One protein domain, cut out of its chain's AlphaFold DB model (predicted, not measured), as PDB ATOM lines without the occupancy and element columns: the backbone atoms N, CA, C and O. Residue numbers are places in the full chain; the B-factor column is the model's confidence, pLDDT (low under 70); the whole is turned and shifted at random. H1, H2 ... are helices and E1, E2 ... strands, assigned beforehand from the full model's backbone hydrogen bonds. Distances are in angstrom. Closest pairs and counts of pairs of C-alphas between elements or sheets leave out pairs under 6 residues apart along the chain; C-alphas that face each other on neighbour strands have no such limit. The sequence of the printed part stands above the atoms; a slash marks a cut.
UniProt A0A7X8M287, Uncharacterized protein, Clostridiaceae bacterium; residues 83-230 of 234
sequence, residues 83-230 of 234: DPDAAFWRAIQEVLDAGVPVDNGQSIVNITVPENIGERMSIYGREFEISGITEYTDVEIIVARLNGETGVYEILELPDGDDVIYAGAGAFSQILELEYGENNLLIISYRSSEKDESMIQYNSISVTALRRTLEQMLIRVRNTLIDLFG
ATOM      1  N   ASP A  83     -25.223  95.722 -11.220       79.12
ATOM      2  CA  ASP A  83     -24.716  94.895 -10.130       79.12
ATOM      3  C   ASP A  83     -23.661  95.714  -9.365       79.12
ATOM      4  O   ASP A  83     -22.672  96.132  -9.983       79.12
ATOM      5  N   PRO A  84     -23.865  96.016  -8.066       77.44
ATOM      6  CA  PRO A  84     -22.981  96.911  -7.328       77.44
ATOM      7  C   PRO A  84     -21.541  96.390  -7.296       77.44
ATOM      8  O   PRO A  84     -20.608  97.187  -7.377       77.44
ATOM      9  N   ASP A  85     -21.347  95.067  -7.295       84.81
ATOM     10  CA  ASP A  85     -20.021  94.459  -7.401       84.81
ATOM     11  C   ASP A  85     -19.392  94.723  -8.785       84.81
ATOM     12  O   ASP A  85     -18.192  94.980  -8.880       84.81
ATOM     13  N   ALA A  86     -20.178  94.723  -9.866       87.31
ATOM     14  CA  ALA A  86     -19.681  95.030 -11.209       87.31
ATOM     15  C   ALA A  86     -19.338  96.521 -11.382       87.31
ATOM     16  O   ALA A  86     -18.329  96.846 -12.012       87.31
ATOM     17  N   ALA A  87     -20.135  97.426 -10.802       88.38
ATOM     18  CA  ALA A  87     -19.825  98.856 -10.768       88.38
ATOM     19  C   ALA A  87     -18.529  99.129  -9.984       88.38
ATOM     20  O   ALA A  87     -17.652  99.841 -10.474       88.38
ATOM     21  N   PHE A  88     -18.376  98.489  -8.822       91.44
ATOM     22  CA  PHE A  88     -17.178  98.554  -7.986       91.44
ATOM     23  C   PHE A  88     -15.909  98.122  -8.742       91.44
ATOM     24  O   PHE A  88     -14.935  98.875  -8.811       91.44
ATOM     25  N   TRP A  89     -15.925  96.946  -9.381       91.81
ATOM     26  CA  TRP A  89     -14.775  96.469 -10.158       91.81
ATOM     27  C   TRP A  89     -14.494  97.326 -11.397       91.81
ATOM     28  O   TRP A  89     -13.331  97.523 -11.748       91.81
ATOM     29  N   ARG A  90     -15.529  97.894 -12.034       92.19
ATOM     30  CA  ARG A  90     -15.348  98.855 -13.132       92.19
ATOM     31  C   ARG A  90     -14.627 100.121 -12.665       92.19
ATOM     32  O   ARG A  90     -13.751 100.584 -13.387       92.19
ATOM     33  N   ALA A  91     -14.954 100.655 -11.487       92.31
ATOM     34  CA  ALA A  91     -14.276 101.832 -10.937       92.31
ATOM     35  C   ALA A  91     -12.779 101.566 -10.689       92.31
ATOM     36  O   ALA A  91     -11.941 102.405 -11.019       92.31
ATOM     37  N   ILE A  92     -12.429 100.372 -10.189       93.19
ATOM     38  CA  ILE A  92     -11.028  99.936 -10.072       93.19
ATOM     39  C   ILE A  92     -10.365  99.859 -11.455       93.19
ATOM     40  O   ILE A  92      -9.294 100.432 -11.651       93.19
ATOM     41  N   GLN A  93     -11.003  99.196 -12.426       93.69
ATOM     42  CA  GLN A  93     -10.445  99.040 -13.772       93.69
ATOM     43  C   GLN A  93     -10.240 100.385 -14.482       93.69
ATOM     44  O   GLN A  93      -9.216 100.571 -15.129       93.69
ATOM     45  N   GLU A  94     -11.153 101.349 -14.324       93.56
ATOM     46  CA  GLU A  94     -11.015 102.692 -14.901       93.56
ATOM     47  C   GLU A  94      -9.767 103.417 -14.368       93.56
ATOM     48  O   GLU A  94      -9.045 104.048 -15.142       93.56
ATOM     49  N   VAL A  95      -9.452 103.275 -13.075       93.69
ATOM     50  CA  VAL A  95      -8.216 103.823 -12.489       93.69
ATOM     51  C   VAL A  95      -6.972 103.098 -13.016       93.69
ATOM     52  O   VAL A  95      -5.962 103.751 -13.299       93.69
ATOM     53  N   LEU A  96      -7.033 101.772 -13.189       94.19
ATOM     54  CA  LEU A  96      -5.921 100.994 -13.745       94.19
ATOM     55  C   LEU A  96      -5.627 101.377 -15.207       94.19
ATOM     56  O   LEU A  96      -4.473 101.648 -15.556       94.19
ATOM     57  N   ASP A  97      -6.674 101.460 -16.034       93.69
ATOM     58  CA  ASP A  97      -6.624 101.806 -17.460       93.69
ATOM     59  C   ASP A  97      -6.225 103.269 -17.702       93.69
ATOM     60  O   ASP A  97      -5.585 103.579 -18.708       93.69
ATOM     61  N   ALA A  98      -6.566 104.179 -16.782       92.88
ATOM     62  CA  ALA A  98      -6.169 105.581 -16.871       92.88
ATOM     63  C   ALA A  98      -4.646 105.778 -16.782       92.88
ATOM     64  O   ALA A  98      -4.134 106.770 -17.306       92.88
ATOM     65  N   GLY A  99      -3.918 104.879 -16.105       86.56
ATOM     66  CA  GLY A  99      -2.451 104.921 -16.032       86.56
ATOM     67  C   GLY A  99      -1.859 106.083 -15.225       86.56
ATOM     68  O   GLY A  99      -0.641 106.273 -15.198       86.56
ATOM     69  N   VAL A 100      -2.701 106.891 -14.578       88.06
ATOM     70  CA  VAL A 100      -2.292 108.067 -13.801       88.06
ATOM     71  C   VAL A 100      -2.213 107.698 -12.317       88.06
ATOM     72  O   VAL A 100      -3.151 107.097 -11.803       88.06
ATOM     73  N   PRO A 101      -1.149 108.091 -11.593       83.75
ATOM     74  CA  PRO A 101      -1.095 107.968 -10.141       83.75
ATOM     75  C   PRO A 101      -2.290 108.641  -9.450       83.75
ATOM     76  O   PRO A 101      -2.449 109.862  -9.528       83.75
ATOM     77  N   VAL A 102      -3.097 107.849  -8.743       87.94
ATOM     78  CA  VAL A 102      -4.189 108.322  -7.882       87.94
ATOM     79  C   VAL A 102      -3.792 108.113  -6.423       87.94
ATOM     80  O   VAL A 102      -3.305 107.048  -6.047       87.94
ATOM     81  N   ASP A 103      -4.001 109.140  -5.601       88.88
ATOM     82  CA  ASP A 103      -3.892 109.054  -4.146       88.88
ATOM     83  C   ASP A 103      -5.052 109.831  -3.516       88.88
ATOM     84  O   ASP A 103      -5.230 111.021  -3.799       88.88
ATOM     85  N   ASN A 104      -5.868 109.156  -2.704       90.50
ATOM     86  CA  ASN A 104      -6.983 109.764  -1.969       90.50
ATOM     87  C   ASN A 104      -6.786 109.736  -0.441       90.50
ATOM     88  O   ASN A 104      -7.710 110.055   0.311       90.50
ATOM     89  N   GLY A 105      -5.565 109.452   0.020       86.38
ATOM     90  CA  GLY A 105      -5.200 109.399   1.431       86.38
ATOM     91  C   GLY A 105      -5.325 108.001   2.035       86.38
ATOM     92  O   GLY A 105      -5.334 106.995   1.338       86.38
ATOM     93  N   GLN A 106      -5.350 107.935   3.365       88.00
ATOM     94  CA  GLN A 106      -5.294 106.681   4.119       88.00
ATOM     95  C   GLN A 106      -6.429 106.650   5.144       88.00
ATOM     96  O   GLN A 106      -6.387 107.371   6.143       88.00
ATOM     97  N   SER A 107      -7.466 105.865   4.855       86.94
ATOM     98  CA  SER A 107      -8.737 105.807   5.594       86.94
ATOM     99  C   SER A 107      -9.096 104.386   6.045       86.94
ATOM    100  O   SER A 107      -9.561 104.206   7.167       86.94
ATOM    101  N   ILE A 108      -8.843 103.383   5.201       91.00
ATOM    102  CA  ILE A 108      -9.019 101.951   5.479       91.00
ATOM    103  C   ILE A 108      -7.710 101.341   5.981       91.00
ATOM    104  O   ILE A 108      -7.703 100.570   6.944       91.00
ATOM    105  N   VAL A 109      -6.595 101.700   5.344       92.56
ATOM    106  CA  VAL A 109      -5.258 101.185   5.649       92.56
ATOM    107  C   VAL A 109      -4.292 102.337   5.882       92.56
ATOM    108  O   VAL A 109      -4.158 103.216   5.037       92.56
ATOM    109  N   ASN A 110      -3.571 102.297   7.002       93.44
ATOM    110  CA  ASN A 110      -2.436 103.170   7.272       93.44
ATOM    111  C   ASN A 110      -1.135 102.413   6.960       93.44
ATOM    112  O   ASN A 110      -0.701 101.563   7.739       93.44
ATOM    113  N   ILE A 111      -0.537 102.686   5.804       91.31
ATOM    114  CA  ILE A 111       0.737 102.127   5.351       91.31
ATOM    115  C   ILE A 111       1.860 102.756   6.186       91.31
ATOM    116  O   ILE A 111       2.058 103.968   6.194       91.31
ATOM    117  N   THR A 112       2.608 101.916   6.897       90.25
ATOM    118  CA  THR A 112       3.724 102.326   7.764       90.25
ATOM    119  C   THR A 112       5.085 102.080   7.117       90.25
ATOM    120  O   THR A 112       6.054 102.759   7.454       90.25
ATOM    121  N   VAL A 113       5.163 101.140   6.171       88.94
ATOM    122  CA  VAL A 113       6.334 100.888   5.328       88.94
ATOM    123  C   VAL A 113       5.862 100.857   3.871       88.94
ATOM    124  O   VAL A 113       5.025 100.016   3.539       88.94
ATOM    125  N   PRO A 114       6.379 101.739   2.995       85.62
ATOM    126  CA  PRO A 114       7.396 102.758   3.264       85.62
ATOM    127  C   PRO A 114       6.852 103.972   4.038       85.62
ATOM    128  O   PRO A 114       5.729 104.404   3.817       85.62
ATOM    129  N   GLU A 115       7.692 104.584   4.879       77.50
ATOM    130  CA  GLU A 115       7.311 105.764   5.682       77.50
ATOM    131  C   GLU A 115       6.941 107.000   4.830       77.50
ATOM    132  O   GLU A 115       6.153 107.836   5.264       77.50
ATOM    133  N   ASN A 116       7.503 107.130   3.620       72.31
ATOM    134  CA  ASN A 116       7.345 108.296   2.738       72.31
ATOM    135  C   ASN A 116       6.729 107.895   1.387       72.31
ATOM    136  O   ASN A 116       7.387 107.921   0.350       72.31
ATOM    137  N   ILE A 117       5.452 107.514   1.421       70.69
ATOM    138  CA  ILE A 117       4.656 106.996   0.291       70.69
ATOM    139  C   ILE A 117       4.694 107.942  -0.929       70.69
ATOM    140  O   ILE A 117       4.842 107.488  -2.060       70.69
ATOM    141  N   GLY A 118       4.652 109.259  -0.696       67.19
ATOM    142  CA  GLY A 118       4.679 110.288  -1.745       67.19
ATOM    143  C   GLY A 118       6.066 110.675  -2.286       67.19
ATOM    144  O   GLY A 118       6.151 111.575  -3.122       67.19
ATOM    145  N   GLU A 119       7.158 110.054  -1.825       76.88
ATOM    146  CA  GLU A 119       8.519 110.340  -2.303       76.88
ATOM    147  C   GLU A 119       9.073 109.213  -3.190       76.88
ATOM    148  O   GLU A 119       8.775 108.034  -3.006       76.88
ATOM    149  N   ARG A 120       9.942 109.557  -4.156       79.94
ATOM    150  CA  ARG A 120      10.669 108.545  -4.943       79.94
ATOM    151  C   ARG A 120      11.733 107.899  -4.061       79.94
ATOM    152  O   ARG A 120      12.726 108.540  -3.718       79.94
ATOM    153  N   MET A 121      11.565 106.618  -3.755       88.19
ATOM    154  CA  MET A 121      12.507 105.849  -2.943       88.19
ATOM    155  C   MET A 121      13.336 104.871  -3.784       88.19
ATOM    156  O   MET A 121      12.991 104.553  -4.921       88.19
ATOM    157  N   SER A 122      14.451 104.379  -3.236       87.38
ATOM    158  CA  SER A 122      15.315 103.408  -3.922       87.38
ATOM    159  C   SER A 122      15.699 102.238  -3.022       87.38
ATOM    160  O   SER A 122      16.021 102.427  -1.849       87.38
ATOM    161  N   ILE A 123      15.681 101.030  -3.585       87.88
ATOM    162  CA  ILE A 123      16.009  99.775  -2.897       87.88
ATOM    163  C   ILE A 123      17.127  99.023  -3.625       87.88
ATOM    164  O   ILE A 123      17.376  99.235  -4.810       87.88
ATOM    165  N   TYR A 124      17.803  98.116  -2.919       85.50
ATOM    166  CA  TYR A 124      18.879  97.289  -3.473       85.50
ATOM    167  C   TYR A 124      18.458  95.823  -3.563       85.50
ATOM    168  O   TYR A 124      18.578  95.091  -2.576       85.50
ATOM    169  N   GLY A 125      18.071  95.368  -4.751       88.19
ATOM    170  CA  GLY A 125      17.439  94.066  -4.977       88.19
ATOM    171  C   GLY A 125      16.089  94.230  -5.675       88.19
ATOM    172  O   GLY A 125      15.842  95.279  -6.263       88.19
ATOM    173  N   ARG A 126      15.261  93.182  -5.616       89.75
ATOM    174  CA  ARG A 126      13.880  93.151  -6.134       89.75
ATOM    175  C   ARG A 126      12.827  93.130  -5.020       89.75
ATOM    176  O   ARG A 126      11.743  93.660  -5.204       89.75
ATOM    177  N   GLU A 127      13.175  92.540  -3.879       90.12
ATOM    178  CA  GLU A 127      12.337  92.438  -2.678       90.12
ATOM    179  C   GLU A 127      12.005  93.832  -2.123       90.12
ATOM    180  O   GLU A 127      12.909  94.580  -1.732       90.12
ATOM    181  N   PHE A 128      10.716  94.163  -2.072       91.06
ATOM    182  CA  PHE A 128      10.180  95.381  -1.472       91.06
ATOM    183  C   PHE A 128       9.147  95.016  -0.406       91.06
ATOM    184  O   PHE A 128       8.198  94.299  -0.698       91.06
ATOM    185  N   GLU A 129       9.336  95.485   0.825       91.69
ATOM    186  CA  GLU A 129       8.376  95.267   1.909       91.69
ATOM    187  C   GLU A 129       7.318  96.375   1.898       91.69
ATOM    188  O   GLU A 129       7.665  97.559   1.896       91.69
ATOM    189  N   ILE A 130       6.045  95.983   1.938       92.19
ATOM    190  CA  ILE A 130       4.926  96.862   2.275       92.19
ATOM    191  C   ILE A 130       4.331  96.365   3.583       92.19
ATOM    192  O   ILE A 130       3.946  95.202   3.696       92.19
ATOM    193  N   SER A 131       4.225  97.264   4.554       92.12
ATOM    194  CA  SER A 131       3.648  96.974   5.865       92.12
ATOM    195  C   SER A 131       2.721  98.110   6.278       92.12
ATOM    196  O   SER A 131       2.930  99.270   5.917       92.12
ATOM    197  N   GLY A 132       1.685  97.788   7.043       93.31
ATOM    198  CA  GLY A 132       0.688  98.763   7.465       93.31
ATOM    199  C   GLY A 132      -0.187  98.255   8.599       93.31
ATOM    200  O   GLY A 132       0.005  97.155   9.114       93.31
ATOM    201  N   ILE A 133      -1.134  99.092   9.014       94.31
ATOM    202  CA  ILE A 133      -2.072  98.832  10.105       94.31
ATOM    203  C   ILE A 133      -3.484  99.188   9.637       94.31
ATOM    204  O   ILE A 133      -3.690 100.222   9.000       94.31
ATOM    205  N   THR A 134      -4.464  98.358   9.989       94.69
ATOM    206  CA  THR A 134      -5.891  98.641   9.803       94.69
ATOM    207  C   THR A 134      -6.686  98.318  11.071       94.69
ATOM    208  O   THR A 134      -6.306  97.447  11.855       94.69
ATOM    209  N   GLU A 135      -7.790  99.033  11.293       94.44
ATOM    210  CA  GLU A 135      -8.748  98.745  12.372       94.44
ATOM    211  C   GLU A 135      -9.852  97.766  11.925       94.44
ATOM    212  O   GLU A 135     -10.582  97.228  12.760       94.44
ATOM    213  N   TYR A 136      -9.962  97.509  10.620       94.31
ATOM    214  CA  TYR A 136     -11.000  96.680  10.014       94.31
ATOM    215  C   TYR A 136     -10.572  95.208   9.926       94.31
ATOM    216  O   TYR A 136      -9.398  94.890   9.773       94.31
ATOM    217  N   THR A 137     -11.529  94.284  10.026       93.25
ATOM    218  CA  THR A 137     -11.270  92.828  10.011       93.25
ATOM    219  C   THR A 137     -11.387  92.185   8.631       93.25
ATOM    220  O   THR A 137     -11.176  90.982   8.508       93.25
ATOM    221  N   ASP A 138     -11.801  92.961   7.634       93.56
ATOM    222  CA  ASP A 138     -12.306  92.509   6.339       93.56
ATOM    223  C   ASP A 138     -11.689  93.305   5.177       93.56
ATOM    224  O   ASP A 138     -12.392  93.705   4.253       93.56
ATOM    225  N   VAL A 139     -10.388  93.599   5.254       95.62
ATOM    226  CA  VAL A 139      -9.690  94.394   4.237       95.62
ATOM    227  C   VAL A 139      -9.044  93.495   3.194       95.62
ATOM    228  O   VAL A 139      -8.332  92.543   3.520       95.62
ATOM    229  N   GLU A 140      -9.249  93.853   1.936       95.69
ATOM    230  CA  GLU A 140      -8.556  93.297   0.779       95.69
ATOM    231  C   GLU A 140      -7.670  94.394   0.179       95.69
ATOM    232  O   GLU A 140      -8.094  95.547   0.041       95.69
ATOM    233  N   ILE A 141      -6.414  94.049  -0.117       95.88
ATOM    234  CA  ILE A 141      -5.423  94.969  -0.680       95.88
ATOM    235  C   ILE A 141      -4.866  94.363  -1.968       95.88
ATOM    236  O   ILE A 141      -4.206  93.327  -1.936       95.88
ATOM    237  N   ILE A 142      -5.089  95.042  -3.086       95.38
ATOM    238  CA  ILE A 142      -4.509  94.720  -4.393       95.38
ATOM    239  C   ILE A 142      -3.320  95.654  -4.620       95.38
ATOM    240  O   ILE A 142      -3.386  96.845  -4.303       95.38
ATOM    241  N   VAL A 143      -2.232  95.140  -5.195       94.69
ATOM    242  CA  VAL A 143      -1.114  95.978  -5.646       94.69
ATOM    243  C   VAL A 143      -0.969  95.857  -7.152       94.69
ATOM    244  O   VAL A 143      -0.772  94.768  -7.678       94.69
ATOM    245  N   ALA A 144      -1.021  96.987  -7.848       95.06
ATOM    246  CA  ALA A 144      -0.764  97.073  -9.276       95.06
ATOM    247  C   ALA A 144       0.511  97.874  -9.566       95.06
ATOM    248  O   ALA A 144       0.976  98.665  -8.744       95.06
ATOM    249  N   ARG A 145       1.084  97.691 -10.755       94.81
ATOM    250  CA  ARG A 145       2.293  98.367 -11.231       94.81
ATOM    251  C   ARG A 145       2.061  98.944 -12.619       94.81
ATOM    252  O   ARG A 145       1.647  98.228 -13.523       94.81
ATOM    253  N   LEU A 146       2.401 100.215 -12.807       94.06
ATOM    254  CA  LEU A 146       2.332 100.869 -14.109       94.06
ATOM    255  C   LEU A 146       3.332 100.228 -15.080       94.06
ATOM    256  O   LEU A 146       4.547 100.315 -14.870       94.06
ATOM    257  N   ASN A 147       2.829  99.632 -16.157       90.62
ATOM    258  CA  ASN A 147       3.647  99.174 -17.268       90.62
ATOM    259  C   ASN A 147       4.047 100.386 -18.130       90.62
ATOM    260  O   ASN A 147       3.208 101.105 -18.671       90.62
ATOM    261  N   GLY A 148       5.357 100.626 -18.248       85.38
ATOM    262  CA  GLY A 148       5.908 101.777 -18.971       85.38
ATOM    263  C   GLY A 148       5.790 101.713 -20.500       85.38
ATOM    264  O   GLY A 148       6.048 102.720 -21.156       85.38
ATOM    265  N   GLU A 149       5.426 100.560 -21.071       86.50
ATOM    266  CA  GLU A 149       5.207 100.379 -22.512       86.50
ATOM    267  C   GLU A 149       3.738 100.584 -22.904       86.50
ATOM    268  O   GLU A 149       3.459 101.235 -23.912       86.50
ATOM    269  N   THR A 150       2.800 100.051 -22.113       88.06
ATOM    270  CA  THR A 150       1.351 100.162 -22.370       88.06
ATOM    271  C   THR A 150       0.738 101.425 -21.770       88.06
ATOM    272  O   THR A 150      -0.252 101.927 -22.298       88.06
ATOM    273  N   GLY A 151       1.324 101.950 -20.691       88.56
ATOM    274  CA  GLY A 151       0.769 103.056 -19.914       88.56
ATOM    275  C   GLY A 151      -0.388 102.655 -18.996       88.56
ATOM    276  O   GLY A 151      -1.065 103.544 -18.501       88.56
ATOM    277  N   VAL A 152      -0.613 101.358 -18.765       92.75
ATOM    278  CA  VAL A 152      -1.703 100.813 -17.932       92.75
ATOM    279  C   VAL A 152      -1.123 100.183 -16.662       92.75
ATOM    280  O   VAL A 152      -0.003  99.664 -16.678       92.75
ATOM    281  N   TYR A 153      -1.856 100.234 -15.548       93.56
ATOM    282  CA  TYR A 153      -1.489  99.499 -14.336       93.56
ATOM    283  C   TYR A 153      -1.876  98.018 -14.445       93.56
ATOM    284  O   TYR A 153      -3.038  97.674 -14.633       93.56
ATOM    285  N   GLU A 154      -0.897  97.136 -14.267       93.31
ATOM    286  CA  GLU A 154      -1.063  95.681 -14.243       93.31
ATOM    287  C   GLU A 154      -1.045  95.190 -12.792       93.31
ATOM    288  O   GLU A 154      -0.145  95.559 -12.034       93.31
ATOM    289  N   ILE A 155      -2.018  94.367 -12.388       93.56
ATOM    290  CA  ILE A 155      -2.038  93.759 -11.047       93.56
ATOM    291  C   ILE A 155      -0.816  92.839 -10.893       93.56
ATOM    292  O   ILE A 155      -0.488  92.069 -11.797       93.56
ATOM    293  N   LEU A 156      -0.116  92.951  -9.762       90.50
ATOM    294  CA  LEU A 156       1.041  92.124  -9.439       90.50
ATOM    295  C   LEU A 156       0.597  90.822  -8.768       90.50
ATOM    296  O   LEU A 156      -0.028  90.849  -7.713       90.50
ATOM    297  N   GLU A 157       1.020  89.696  -9.337       91.00
ATOM    298  CA  GLU A 157       1.013  88.401  -8.654       91.00
ATOM    299  C   GLU A 157       2.013  88.438  -7.483       91.00
ATOM    300  O   GLU A 157       3.171  88.857  -7.630       91.00
ATOM    301  N   LEU A 158       1.554  88.041  -6.300       89.50
ATOM    302  CA  LEU A 158       2.342  87.961  -5.076       89.50
ATOM    303  C   LEU A 158       3.232  86.696  -5.085       89.50
ATOM    304  O   LEU A 158       2.978  85.756  -5.837       89.50
ATOM    305  N   PRO A 159       4.284  86.608  -4.243       80.06
ATOM    306  CA  PRO A 159       5.202  85.458  -4.247       80.06
ATOM    307  C   PRO A 159       4.589  84.097  -3.859       80.06
ATOM    308  O   PRO A 159       5.256  83.070  -4.001       80.06
ATOM    309  N   ASP A 160       3.369  84.085  -3.326       82.31
ATOM    310  CA  ASP A 160       2.553  82.906  -3.009       82.31
ATOM    311  C   ASP A 160       1.625  82.480  -4.168       82.31
ATOM    312  O   ASP A 160       1.154  81.340  -4.162       82.31
ATOM    313  N   GLY A 161       1.454  83.330  -5.188       83.19
ATOM    314  CA  GLY A 161       0.599  83.111  -6.359       83.19
ATOM    315  C   GLY A 161      -0.786  83.760  -6.269       83.19
ATOM    316  O   GLY A 161      -1.575  83.608  -7.201       83.19
ATOM    317  N   ASP A 162      -1.087  84.468  -5.175       90.25
ATOM    318  CA  ASP A 162      -2.328  85.230  -5.012       90.25
ATOM    319  C   ASP A 162      -2.172  86.664  -5.578       90.25
ATOM    320  O   ASP A 162      -1.064  87.156  -5.786       90.25
ATOM    321  N   ASP A 163      -3.278  87.361  -5.836       90.50
ATOM    322  CA  ASP A 163      -3.325  88.761  -6.305       90.50
ATOM    323  C   ASP A 163      -3.858  89.747  -5.242       90.50
ATOM    324  O   ASP A 163      -3.788  90.969  -5.409       90.50
ATOM    325  N   VAL A 164      -4.350  89.216  -4.115       93.06
ATOM    326  CA  VAL A 164      -4.963  89.957  -3.005       93.06
ATOM    327  C   VAL A 164      -4.248  89.649  -1.689       93.06
ATOM    328  O   VAL A 164      -4.163  88.503  -1.256       93.06
ATOM    329  N   ILE A 165      -3.811  90.694  -0.984       92.00
ATOM    330  CA  ILE A 165      -3.358  90.596   0.407       92.00
ATOM    331  C   ILE A 165      -4.581  90.756   1.318       92.00
ATOM    332  O   ILE A 165      -5.190  91.827   1.381       92.00
ATOM    333  N   TYR A 166      -4.920  89.708   2.065       92.19
ATOM    334  CA  TYR A 166      -5.984  89.749   3.072       92.19
ATOM    335  C   TYR A 166      -5.464  90.328   4.394       92.19
ATOM    336  O   TYR A 166      -4.656  89.702   5.086       92.19
ATOM    337  N   ALA A 167      -5.951  91.510   4.775       91.06
ATOM    338  CA  ALA A 167      -5.579  92.187   6.013       91.06
ATOM    339  C   ALA A 167      -6.723  92.140   7.046       91.06
ATOM    340  O   ALA A 167      -7.826  92.645   6.837       91.06
ATOM    341  N   GLY A 168      -6.435  91.525   8.195       88.31
ATOM    342  CA  GLY A 168      -7.282  91.588   9.386       88.31
ATOM    343  C   GLY A 168      -6.878  92.733  10.320       88.31
ATOM    344  O   GLY A 168      -5.804  93.318  10.177       88.31
ATOM    345  N   ALA A 169      -7.715  93.008  11.323       91.25
ATOM    346  CA  ALA A 169      -7.504  94.118  12.247       91.25
ATOM    347  C   ALA A 169      -6.181  93.962  13.018       91.25
ATOM    348  O   ALA A 169      -5.944  92.948  13.682       91.25
ATOM    349  N   GLY A 170      -5.336  94.987  12.950       92.31
ATOM    350  CA  GLY A 170      -3.954  94.950  13.411       92.31
ATOM    351  C   GLY A 170      -2.973  95.281  12.289       92.31
ATOM    352  O   GLY A 170      -3.283  96.062  11.392       92.31
ATOM    353  N   ALA A 171      -1.762  94.730  12.383       92.62
ATOM    354  CA  ALA A 171      -0.690  94.971  11.422       92.62
ATOM    355  C   ALA A 171      -0.602  93.854  10.372       92.62
ATOM    356  O   ALA A 171      -0.712  92.677  10.715       92.62
ATOM    357  N   PHE A 172      -0.311  94.229   9.128       92.94
ATOM    358  CA  PHE A 172       0.061  93.319   8.043       92.94
ATOM    359  C   PHE A 172       1.447  93.686   7.494       92.94
ATOM    360  O   PHE A 172       1.933  94.803   7.687       92.94
ATOM    361  N   SER A 173       2.079  92.730   6.818       92.56
ATOM    362  CA  SER A 173       3.371  92.886   6.149       92.56
ATOM    363  C   SER A 173       3.445  91.888   4.998       92.56
ATOM    364  O   SER A 173       3.166  90.709   5.212       92.56
ATOM    365  N   GLN A 174       3.806  92.355   3.803       92.50
ATOM    366  CA  GLN A 174       3.974  91.536   2.604       92.50
ATOM    367  C   GLN A 174       5.245  91.948   1.858       92.50
ATOM    368  O   GLN A 174       5.599  93.128   1.797       92.50
ATOM    369  N   ILE A 175       5.928  90.971   1.260       91.38
ATOM    370  CA  ILE A 175       7.067  91.212   0.371       91.38
ATOM    371  C   ILE A 175       6.586  91.104  -1.076       91.38
ATOM    372  O   ILE A 175       6.014  90.092  -1.468       91.38
ATOM    373  N   LEU A 176       6.862  92.132  -1.873       90.62
ATOM    374  CA  LEU A 176       6.659  92.157  -3.319       90.62
ATOM    375  C   LEU A 176       7.978  91.899  -4.056       90.62
ATOM    376  O   LEU A 176       9.041  92.338  -3.604       90.62
ATOM    377  N   GLU A 177       7.920  91.259  -5.228       90.25
ATOM    378  CA  GLU A 177       9.084  91.099  -6.107       90.25
ATOM    379  C   GLU A 177       9.044  92.073  -7.300       90.25
ATOM    380  O   GLU A 177       8.510  91.789  -8.369       90.25
ATOM    381  N   LEU A 178       9.672  93.238  -7.135       90.88
ATOM    382  CA  LEU A 178       9.712  94.299  -8.145       90.88
ATOM    383  C   LEU A 178      10.667  93.988  -9.305       90.88
ATOM    384  O   LEU A 178      11.588  93.179  -9.186       90.88
ATOM    385  N   GLU A 179      10.515  94.668 -10.440       89.38
ATOM    386  CA  GLU A 179      11.494  94.599 -11.534       89.38
ATOM    387  C   GLU A 179      12.634  95.600 -11.340       89.38
ATOM    388  O   GLU A 179      12.463  96.639 -10.712       89.38
ATOM    389  N   TYR A 180      13.821  95.311 -11.886       89.62
ATOM    390  CA  TYR A 180      14.943  96.252 -11.819       89.62
ATOM    391  C   TYR A 180      14.681  97.485 -12.689       89.62
ATOM    392  O   TYR A 180      14.590  97.367 -13.908       89.62
ATOM    393  N   GLY A 181      14.677  98.666 -12.077       88.88
ATOM    394  CA  GLY A 181      14.297  99.920 -12.723       88.88
ATOM    395  C   GLY A 181      13.316 100.708 -11.862       88.88
ATOM    396  O   GLY A 181      13.247 100.506 -10.649       88.88
ATOM    397  N   GLU A 182      12.577 101.622 -12.483       90.69
ATOM    398  CA  GLU A 182      11.490 102.343 -11.821       90.69
ATOM    399  C   GLU A 182      10.216 101.490 -11.823       90.69
ATOM    400  O   GLU A 182       9.799 100.996 -12.865       90.69
ATOM    401  N   ASN A 183       9.592 101.336 -10.658       91.88
ATOM    402  CA  ASN A 183       8.288 100.709 -10.481       91.88
ATOM    403  C   ASN A 183       7.378 101.776  -9.866       91.88
ATOM    404  O   ASN A 183       7.643 102.242  -8.756       91.88
ATOM    405  N   ASN A 184       6.330 102.183 -10.580       93.19
ATOM    406  CA  ASN A 184       5.271 103.006 -10.001       93.19
ATOM    407  C   ASN A 184       4.147 102.059  -9.596       93.19
ATOM    408  O   ASN A 184       3.515 101.451 -10.457       93.19
ATOM    409  N   LEU A 185       3.975 101.887  -8.294       93.75
ATOM    410  CA  LEU A 185       2.990 101.004  -7.692       93.75
ATOM    411  C   LEU A 185       1.732 101.796  -7.348       93.75
ATOM    412  O   LEU A 185       1.823 102.957  -6.950       93.75
ATOM    413  N   LEU A 186       0.581 101.150  -7.471       94.81
ATOM    414  CA  LEU A 186      -0.701 101.615  -6.967       94.81
ATOM    415  C   LEU A 186      -1.223 100.556  -5.999       94.81
ATOM    416  O   LEU A 186      -1.446  99.411  -6.387       94.81
ATOM    417  N   ILE A 187      -1.376 100.935  -4.737       94.50
ATOM    418  CA  ILE A 187      -2.011 100.120  -3.707       94.50
ATOM    419  C   ILE A 187      -3.487 100.495  -3.694       94.50
ATOM    420  O   ILE A 187      -3.824 101.671  -3.547       94.50
ATOM    421  N   ILE A 188      -4.345  99.495  -3.840       95.88
ATOM    422  CA  ILE A 188      -5.798  99.629  -3.854       95.88
ATOM    423  C   ILE A 188      -6.309  98.857  -2.640       95.88
ATOM    424  O   ILE A 188      -6.106  97.651  -2.557       95.88
ATOM    425  N   SER A 189      -6.913  99.541  -1.671       95.44
ATOM    426  CA  SER A 189      -7.432  98.924  -0.442       95.44
ATOM    427  C   SER A 189      -8.927  99.176  -0.305       95.44
ATOM    428  O   SER A 189      -9.386 100.304  -0.473       95.44
ATOM    429  N   TYR A 190      -9.690  98.144   0.037       95.31
ATOM    430  CA  TYR A 190     -11.132  98.249   0.250       95.31
ATOM    431  C   TYR A 190     -11.611  97.243   1.300       95.31
ATOM    432  O   TYR A 190     -10.874  96.349   1.719       95.31
ATOM    433  N   ARG A 191     -12.859  97.400   1.750       94.88
ATOM    434  CA  ARG A 191     -13.508  96.483   2.694       94.88
ATOM    435  C   ARG A 191     -14.413  95.516   1.944       94.88
ATOM    436  O   ARG A 191     -15.316  95.950   1.234       94.88
ATOM    437  N   SER A 192     -14.228  94.214   2.125       92.00
ATOM    438  CA  SER A 192     -15.013  93.209   1.401       92.00
ATOM    439  C   SER A 192     -16.478  93.131   1.848       92.00
ATOM    440  O   SER A 192     -17.315  92.654   1.080       92.00
ATOM    441  N   SER A 193     -16.828  93.661   3.033       89.50
ATOM    442  CA  SER A 193     -18.228  93.847   3.455       89.50
ATOM    443  C   SER A 193     -18.889  95.152   2.980       89.50
ATOM    444  O   SER A 193     -20.091  95.315   3.182       89.50
ATOM    445  N   GLU A 194     -18.142  96.075   2.366       87.12
ATOM    446  CA  GLU A 194     -18.610  97.419   1.991       87.12
ATOM    447  C   GLU A 194     -17.994  97.842   0.644       87.12
ATOM    448  O   GLU A 194     -17.181  98.762   0.554       87.12
ATOM    449  N   LYS A 195     -18.366  97.112  -0.417       86.00
ATOM    450  CA  LYS A 195     -17.941  97.377  -1.799       86.00
ATOM    451  C   LYS A 195     -18.723  98.550  -2.396       86.00
ATOM    452  O   LYS A 195     -19.786  98.371  -2.982       86.00
ATOM    453  N   ASP A 196     -18.180  99.749  -2.233       86.31
ATOM    454  CA  ASP A 196     -18.687 100.999  -2.806       86.31
ATOM    455  C   ASP A 196     -17.524 101.738  -3.489       86.31
ATOM    456  O   ASP A 196     -16.417 101.787  -2.946       86.31
ATOM    457  N   GLU A 197     -17.753 102.300  -4.680       86.19
ATOM    458  CA  GLU A 197     -16.729 103.013  -5.463       86.19
ATOM    459  C   GLU A 197     -16.082 104.177  -4.688       86.19
ATOM    460  O   GLU A 197     -14.889 104.444  -4.829       86.19
ATOM    461  N   SER A 198     -16.854 104.839  -3.822       86.31
ATOM    462  CA  SER A 198     -16.416 105.982  -3.020       86.31
ATOM    463  C   SER A 198     -15.596 105.585  -1.790       86.31
ATOM    464  O   SER A 198     -14.919 106.433  -1.205       86.31
ATOM    465  N   MET A 199     -15.629 104.301  -1.420       89.56
ATOM    466  CA  MET A 199     -14.893 103.736  -0.287       89.56
ATOM    467  C   MET A 199     -13.556 103.107  -0.698       89.56
ATOM    468  O   MET A 199     -12.805 102.674   0.171       89.56
ATOM    469  N   ILE A 200     -13.215 103.061  -1.991       93.19
ATOM    470  CA  ILE A 200     -11.923 102.523  -2.433       93.19
ATOM    471  C   ILE A 200     -10.801 103.497  -2.050       93.19
ATOM    472  O   ILE A 200     -10.791 104.660  -2.463       93.19
ATOM    473  N   GLN A 201      -9.823 103.017  -1.286       94.44
ATOM    474  CA  GLN A 201      -8.590 103.740  -0.997       94.44
ATOM    475  C   GLN A 201      -7.543 103.449  -2.078       94.44
ATOM    476  O   GLN A 201      -7.277 102.291  -2.396       94.44
ATOM    477  N   TYR A 202      -6.899 104.500  -2.576       94.12
ATOM    478  CA  TYR A 202      -5.802 104.446  -3.538       94.12
ATOM    479  C   TYR A 202      -4.577 105.149  -2.953       94.12
ATOM    480  O   TYR A 202      -4.692 106.289  -2.503       94.12
ATOM    481  N   ASN A 203      -3.401 104.515  -3.004       93.19
ATOM    482  CA  ASN A 203      -2.120 105.159  -2.696       93.19
ATOM    483  C   ASN A 203      -1.060 104.798  -3.739       93.19
ATOM    484  O   ASN A 203      -0.857 103.625  -4.051       93.19
ATOM    485  N   SER A 204      -0.339 105.798  -4.240       91.56
ATOM    486  CA  SER A 204       0.717 105.605  -5.240       91.56
ATOM    487  C   SER A 204       2.105 105.641  -4.598       91.56
ATOM    488  O   SER A 204       2.402 106.559  -3.841       91.56
ATOM    489  N   ILE A 205       2.994 104.714  -4.972       91.00
ATOM    490  CA  ILE A 205       4.391 104.654  -4.497       91.00
ATOM    491  C   ILE A 205       5.353 104.538  -5.683       91.00
ATOM    492  O   ILE A 205       5.218 103.640  -6.512       91.00
ATOM    493  N   SER A 206       6.388 105.381  -5.743       91.75
ATOM    494  CA  SER A 206       7.457 105.266  -6.751       91.75
ATOM    495  C   SER A 206       8.726 104.641  -6.157       91.75
ATOM    496  O   SER A 206       9.470 105.298  -5.424       91.75
ATOM    497  N   VAL A 207       9.028 103.392  -6.529       91.19
ATOM    498  CA  VAL A 207      10.189 102.625  -6.043       91.19
ATOM    499  C   VAL A 207      11.180 102.346  -7.173       91.19
ATOM    500  O   VAL A 207      10.845 101.730  -8.181       91.19
ATOM    501  N   THR A 208      12.444 102.737  -6.998       91.75
ATOM    502  CA  THR A 208      13.534 102.383  -7.921       91.75
ATOM    503  C   THR A 208      14.334 101.193  -7.391       91.75
ATOM    504  O   THR A 208      15.079 101.315  -6.417       91.75
ATOM    505  N   ALA A 209      14.222 100.040  -8.044       90.88
ATOM    506  CA  ALA A 209      14.924  98.815  -7.682       90.88
ATOM    507  C   ALA A 209      16.288  98.721  -8.386       90.88
ATOM    508  O   ALA A 209      16.388  98.540  -9.604       90.88
ATOM    509  N   LEU A 210      17.369  98.839  -7.613       87.88
ATOM    510  CA  LEU A 210      18.741  98.880  -8.109       87.88
ATOM    511  C   LEU A 210      19.414  97.502  -8.045       87.88
ATOM    512  O   LEU A 210      19.392  96.808  -7.023       87.88
ATOM    513  N   ARG A 211      20.117  97.131  -9.123       83.88
ATOM    514  CA  ARG A 211      21.006  95.958  -9.129       83.88
ATOM    515  C   ARG A 211      22.176  96.194  -8.169       83.88
ATOM    516  O   ARG A 211      22.930  97.152  -8.333       83.88
ATOM    517  N   ARG A 212      22.386  95.286  -7.209       68.00
ATOM    518  CA  ARG A 212      23.594  95.284  -6.364       68.00
ATOM    519  C   ARG A 212      24.821  95.022  -7.240       68.00
ATOM    520  O   ARG A 212      24.933  93.957  -7.848       68.00
ATOM    521  N   THR A 213      25.760  95.964  -7.292       59.28
ATOM    522  CA  THR A 213      27.055  95.751  -7.953       59.28
ATOM    523  C   THR A 213      27.890  94.733  -7.170       59.28
ATOM    524  O   THR A 213      27.829  94.664  -5.940       59.28
ATOM    525  N   LEU A 214      28.690  93.921  -7.877       55.47
ATOM    526  CA  LEU A 214      29.471  92.824  -7.278       55.47
ATOM    527  C   LEU A 214      30.385  93.286  -6.129       55.47
ATOM    528  O   LEU A 214      30.581  92.549  -5.163       55.47
ATOM    529  N   GLU A 215      30.892  94.518  -6.191       52.69
ATOM    530  CA  GLU A 215      31.719  95.123  -5.141       52.69
ATOM    531  C   GLU A 215      30.977  95.242  -3.798       52.69
ATOM    532  O   GLU A 215      31.549  94.943  -2.748       52.69
ATOM    533  N   GLN A 216      29.684  95.588  -3.815       54.19
ATOM    534  CA  GLN A 216      28.861  95.691  -2.604       54.19
ATOM    535  C   GLN A 216      28.585  94.313  -1.978       54.19
ATOM    536  O   GLN A 216      28.617  94.170  -0.754       54.19
ATOM    537  N   MET A 217      28.390  93.273  -2.802       52.03
ATOM    538  CA  MET A 217      28.301  91.886  -2.320       52.03
ATOM    539  C   MET A 217      29.605  91.433  -1.649       52.03
ATOM    540  O   MET A 217      29.576  90.821  -0.578       52.03
ATOM    541  N   LEU A 218      30.753  91.775  -2.237       51.47
ATOM    542  CA  LEU A 218      32.066  91.348  -1.752       51.47
ATOM    543  C   LEU A 218      32.449  92.022  -0.419       51.47
ATOM    544  O   LEU A 218      33.080  91.389   0.429       51.47
ATOM    545  N   ILE A 219      31.996  93.259  -0.175       55.44
ATOM    546  CA  ILE A 219      32.156  93.944   1.122       55.44
ATOM    547  C   ILE A 219      31.387  93.223   2.241       55.44
ATOM    548  O   ILE A 219      31.939  93.054   3.331       55.44
ATOM    549  N   ARG A 220      30.158  92.743   1.987       53.28
ATOM    550  CA  ARG A 220      29.386  91.987   2.993       53.28
ATOM    551  C   ARG A 220      30.093  90.677   3.355       53.28
ATOM    552  O   ARG A 220      30.327  90.438   4.535       53.28
ATOM    553  N   VAL A 221      30.531  89.901   2.357       55.03
ATOM    554  CA  VAL A 221      31.307  88.660   2.573       55.03
ATOM    555  C   VAL A 221      32.605  88.933   3.341       55.03
ATOM    556  O   VAL A 221      32.948  88.185   4.256       55.03
ATOM    557  N   ARG A 222      33.315  90.027   3.031       47.44
ATOM    558  CA  ARG A 222      34.530  90.419   3.758       47.44
ATOM    559  C   ARG A 222      34.246  90.724   5.228       47.44
ATOM    560  O   ARG A 222      35.023  90.299   6.074       47.44
ATOM    561  N   ASN A 223      33.166  91.434   5.546       51.41
ATOM    562  CA  ASN A 223      32.835  91.752   6.936       51.41
ATOM    563  C   ASN A 223      32.437  90.487   7.721       51.41
ATOM    564  O   ASN A 223      32.935  90.293   8.824       51.41
ATOM    565  N   THR A 224      31.667  89.567   7.124       53.41
ATOM    566  CA  THR A 224      31.359  88.259   7.740       53.41
ATOM    567  C   THR A 224      32.617  87.405   7.967       53.41
ATOM    568  O   THR A 224      32.723  86.720   8.980       53.41
ATOM    569  N   LEU A 225      33.604  87.464   7.065       47.72
ATOM    570  CA  LEU A 225      34.902  86.802   7.254       47.72
ATOM    571  C   LEU A 225      35.774  87.483   8.321       47.72
ATOM    572  O   LEU A 225      36.510  86.795   9.024       47.72
ATOM    573  N   ILE A 226      35.706  88.810   8.459       52.59
ATOM    574  CA  ILE A 226      36.456  89.540   9.490       52.59
ATOM    575  C   ILE A 226      35.916  89.226  10.889       52.59
ATOM    576  O   ILE A 226      36.734  89.044  11.780       52.59
ATOM    577  N   ASP A 227      34.607  89.057  11.095       49.66
ATOM    578  CA  ASP A 227      34.095  88.579  12.394       49.66
ATOM    579  C   ASP A 227      34.499  87.122  12.682       49.66
ATOM    580  O   ASP A 227      34.855  86.783  13.811       49.66
ATOM    581  N   LEU A 228      34.525  86.253  11.661       48.06
ATOM    582  CA  LEU A 228      34.868  84.836  11.840       48.06
ATOM    583  C   LEU A 228      36.367  84.590  12.122       48.06
ATOM    584  O   LEU A 228      36.715  83.586  12.743       48.06
ATOM    585  N   PHE A 229      37.255  85.491  11.684       51.28
ATOM    586  CA  PHE A 229      38.713  85.396  11.889       51.28
ATOM    587  C   PHE A 229      39.308  86.499  12.785       51.28
ATOM    588  O   PHE A 229      40.477  86.420  13.156       51.28
ATOM    589  N   GLY A 230      38.519  87.509  13.155       49.00
ATOM    590  CA  GLY A 230      38.879  88.602  14.062       49.00
ATOM    591  C   GLY A 230      38.609  88.300  15.536       49.00
ATOM    592  O   GLY A 230      38.819  89.169  16.380       49.00
TER     593      GLY A 230
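This is residues 83 to 230 of the 234 residues of an uncharacterized protein of Clostridiaceae bacterium (UniProt A0A7X8M287). A strongly twisted sheet of E2, E4, E5, E6, E8 and E9 makes one wall of a barrel-like body, and a smaller sheet of E1, E3 and E7 makes the other; the walls come close where E6 meets E3 and E7, and stay open between E1 and E9, so that the barrel is not closed. H1 lies at one end of the body, with its residues 92 to 98 by the large sheet, and H2 sticks out from the other end as a free arm that adds to the length. The printed part has 148 residues with two named helices and nine named strands, in the order H1, E1 to E9, H2, and its class is mixed, helices and strands. The large sheet is branched, with antiparallel pairs but for the parallel E2 and E9, and the small sheet runs E1, E3, E7, antiparallel throughout. The whole is elongated, spanning 67 by 37 by 28 A, and only just loose, close to compact, with a radius of gyration of the C-alphas of 17.9 A.

In the branched sheet, E4, residues 139 to 146, has three neighbours. E8, residues 181 to 191, lies on one side of E4, antiparallel at 154 degrees, with N 142 and O 188 2.8 A apart. On the other side of E4 lie E6, residues 164 to 167, beside residues 139 to 142, and E5, residues 153 to 155, beside residues 143 to 146. N 141 of E4 and O 165 of E6 are within hydrogen-bond range at 2.9 A, and in the hairpin of E4 and E5 N 145 and O 154 are within hydrogen-bond range at 2.8 A. E9, residues 201 to 210, forms a hairpin with E8, antiparallel at 155 degrees, with N 185 and O 205 2.8 A apart. E2, residues 121 to 124, is an edge strand parallel to E9 at 45 degrees, with N 123 and O 208 2.9 A apart. In the other sheet, E3, residues 127 to 134, is the inner strand. It is antiparallel to E7, residues 170 to 177, at 160 degrees, with N 130 and O 174 2.9 A apart, and to E1, residues 110 to 113, at 150 degrees, with N 112 and O 131 2.8 A apart. The closest C-alphas of E6 and E7 are those of Ile 165 and Gln 174, 7.7 A apart; E3 and E8 are apart, and so are E1 and E9. H1, residues 84 to 98, is on the branched sheet at a height over the sheet of 10.7 A. It lies over E8 and only just over E4, on which 3 of its C-alphas fall, and runs along the strands, at 17 degrees to E8 on the local plane. The closest C-alphas of H1 and E5 are those of Leu 96 and Tyr 153, 4.7 A apart. H2, residues 214 to 229, is on neither sheet. In H1 and H2 every O i to N i+4 pair is within hydrogen-bond range.

E8, residues 181 to 191, is 32.0 A long from first to last C-alpha, and E9, residues 201 to 210, is 28.7 A. E7 measures 23.8 A, and E3 and E4 22.9 A each. H1 begins with C-alpha 84 at (-22.981, 96.911, -7.328) and is 21.2 A long. C-alpha 181, where E8 begins, is at (14.297, 99.920, -12.723). H2 is 22.5 A long and ends with C-alpha 229 at (38.713, 85.396, 11.889).

The C-alphas of Asp 83 and Gly 230 are the two farthest apart, at 68.3 A. Residues 214 to 230, of which 214 to 229 belong to H2, stand free; the body without them spans 50 by 34 by 28 A. The printed part has no cut, and the link from H1 to E1, 11 residues, is long. The mean pLDDT of the printed part is 85.2; residue 118 and residues 212 to 230 are under 70.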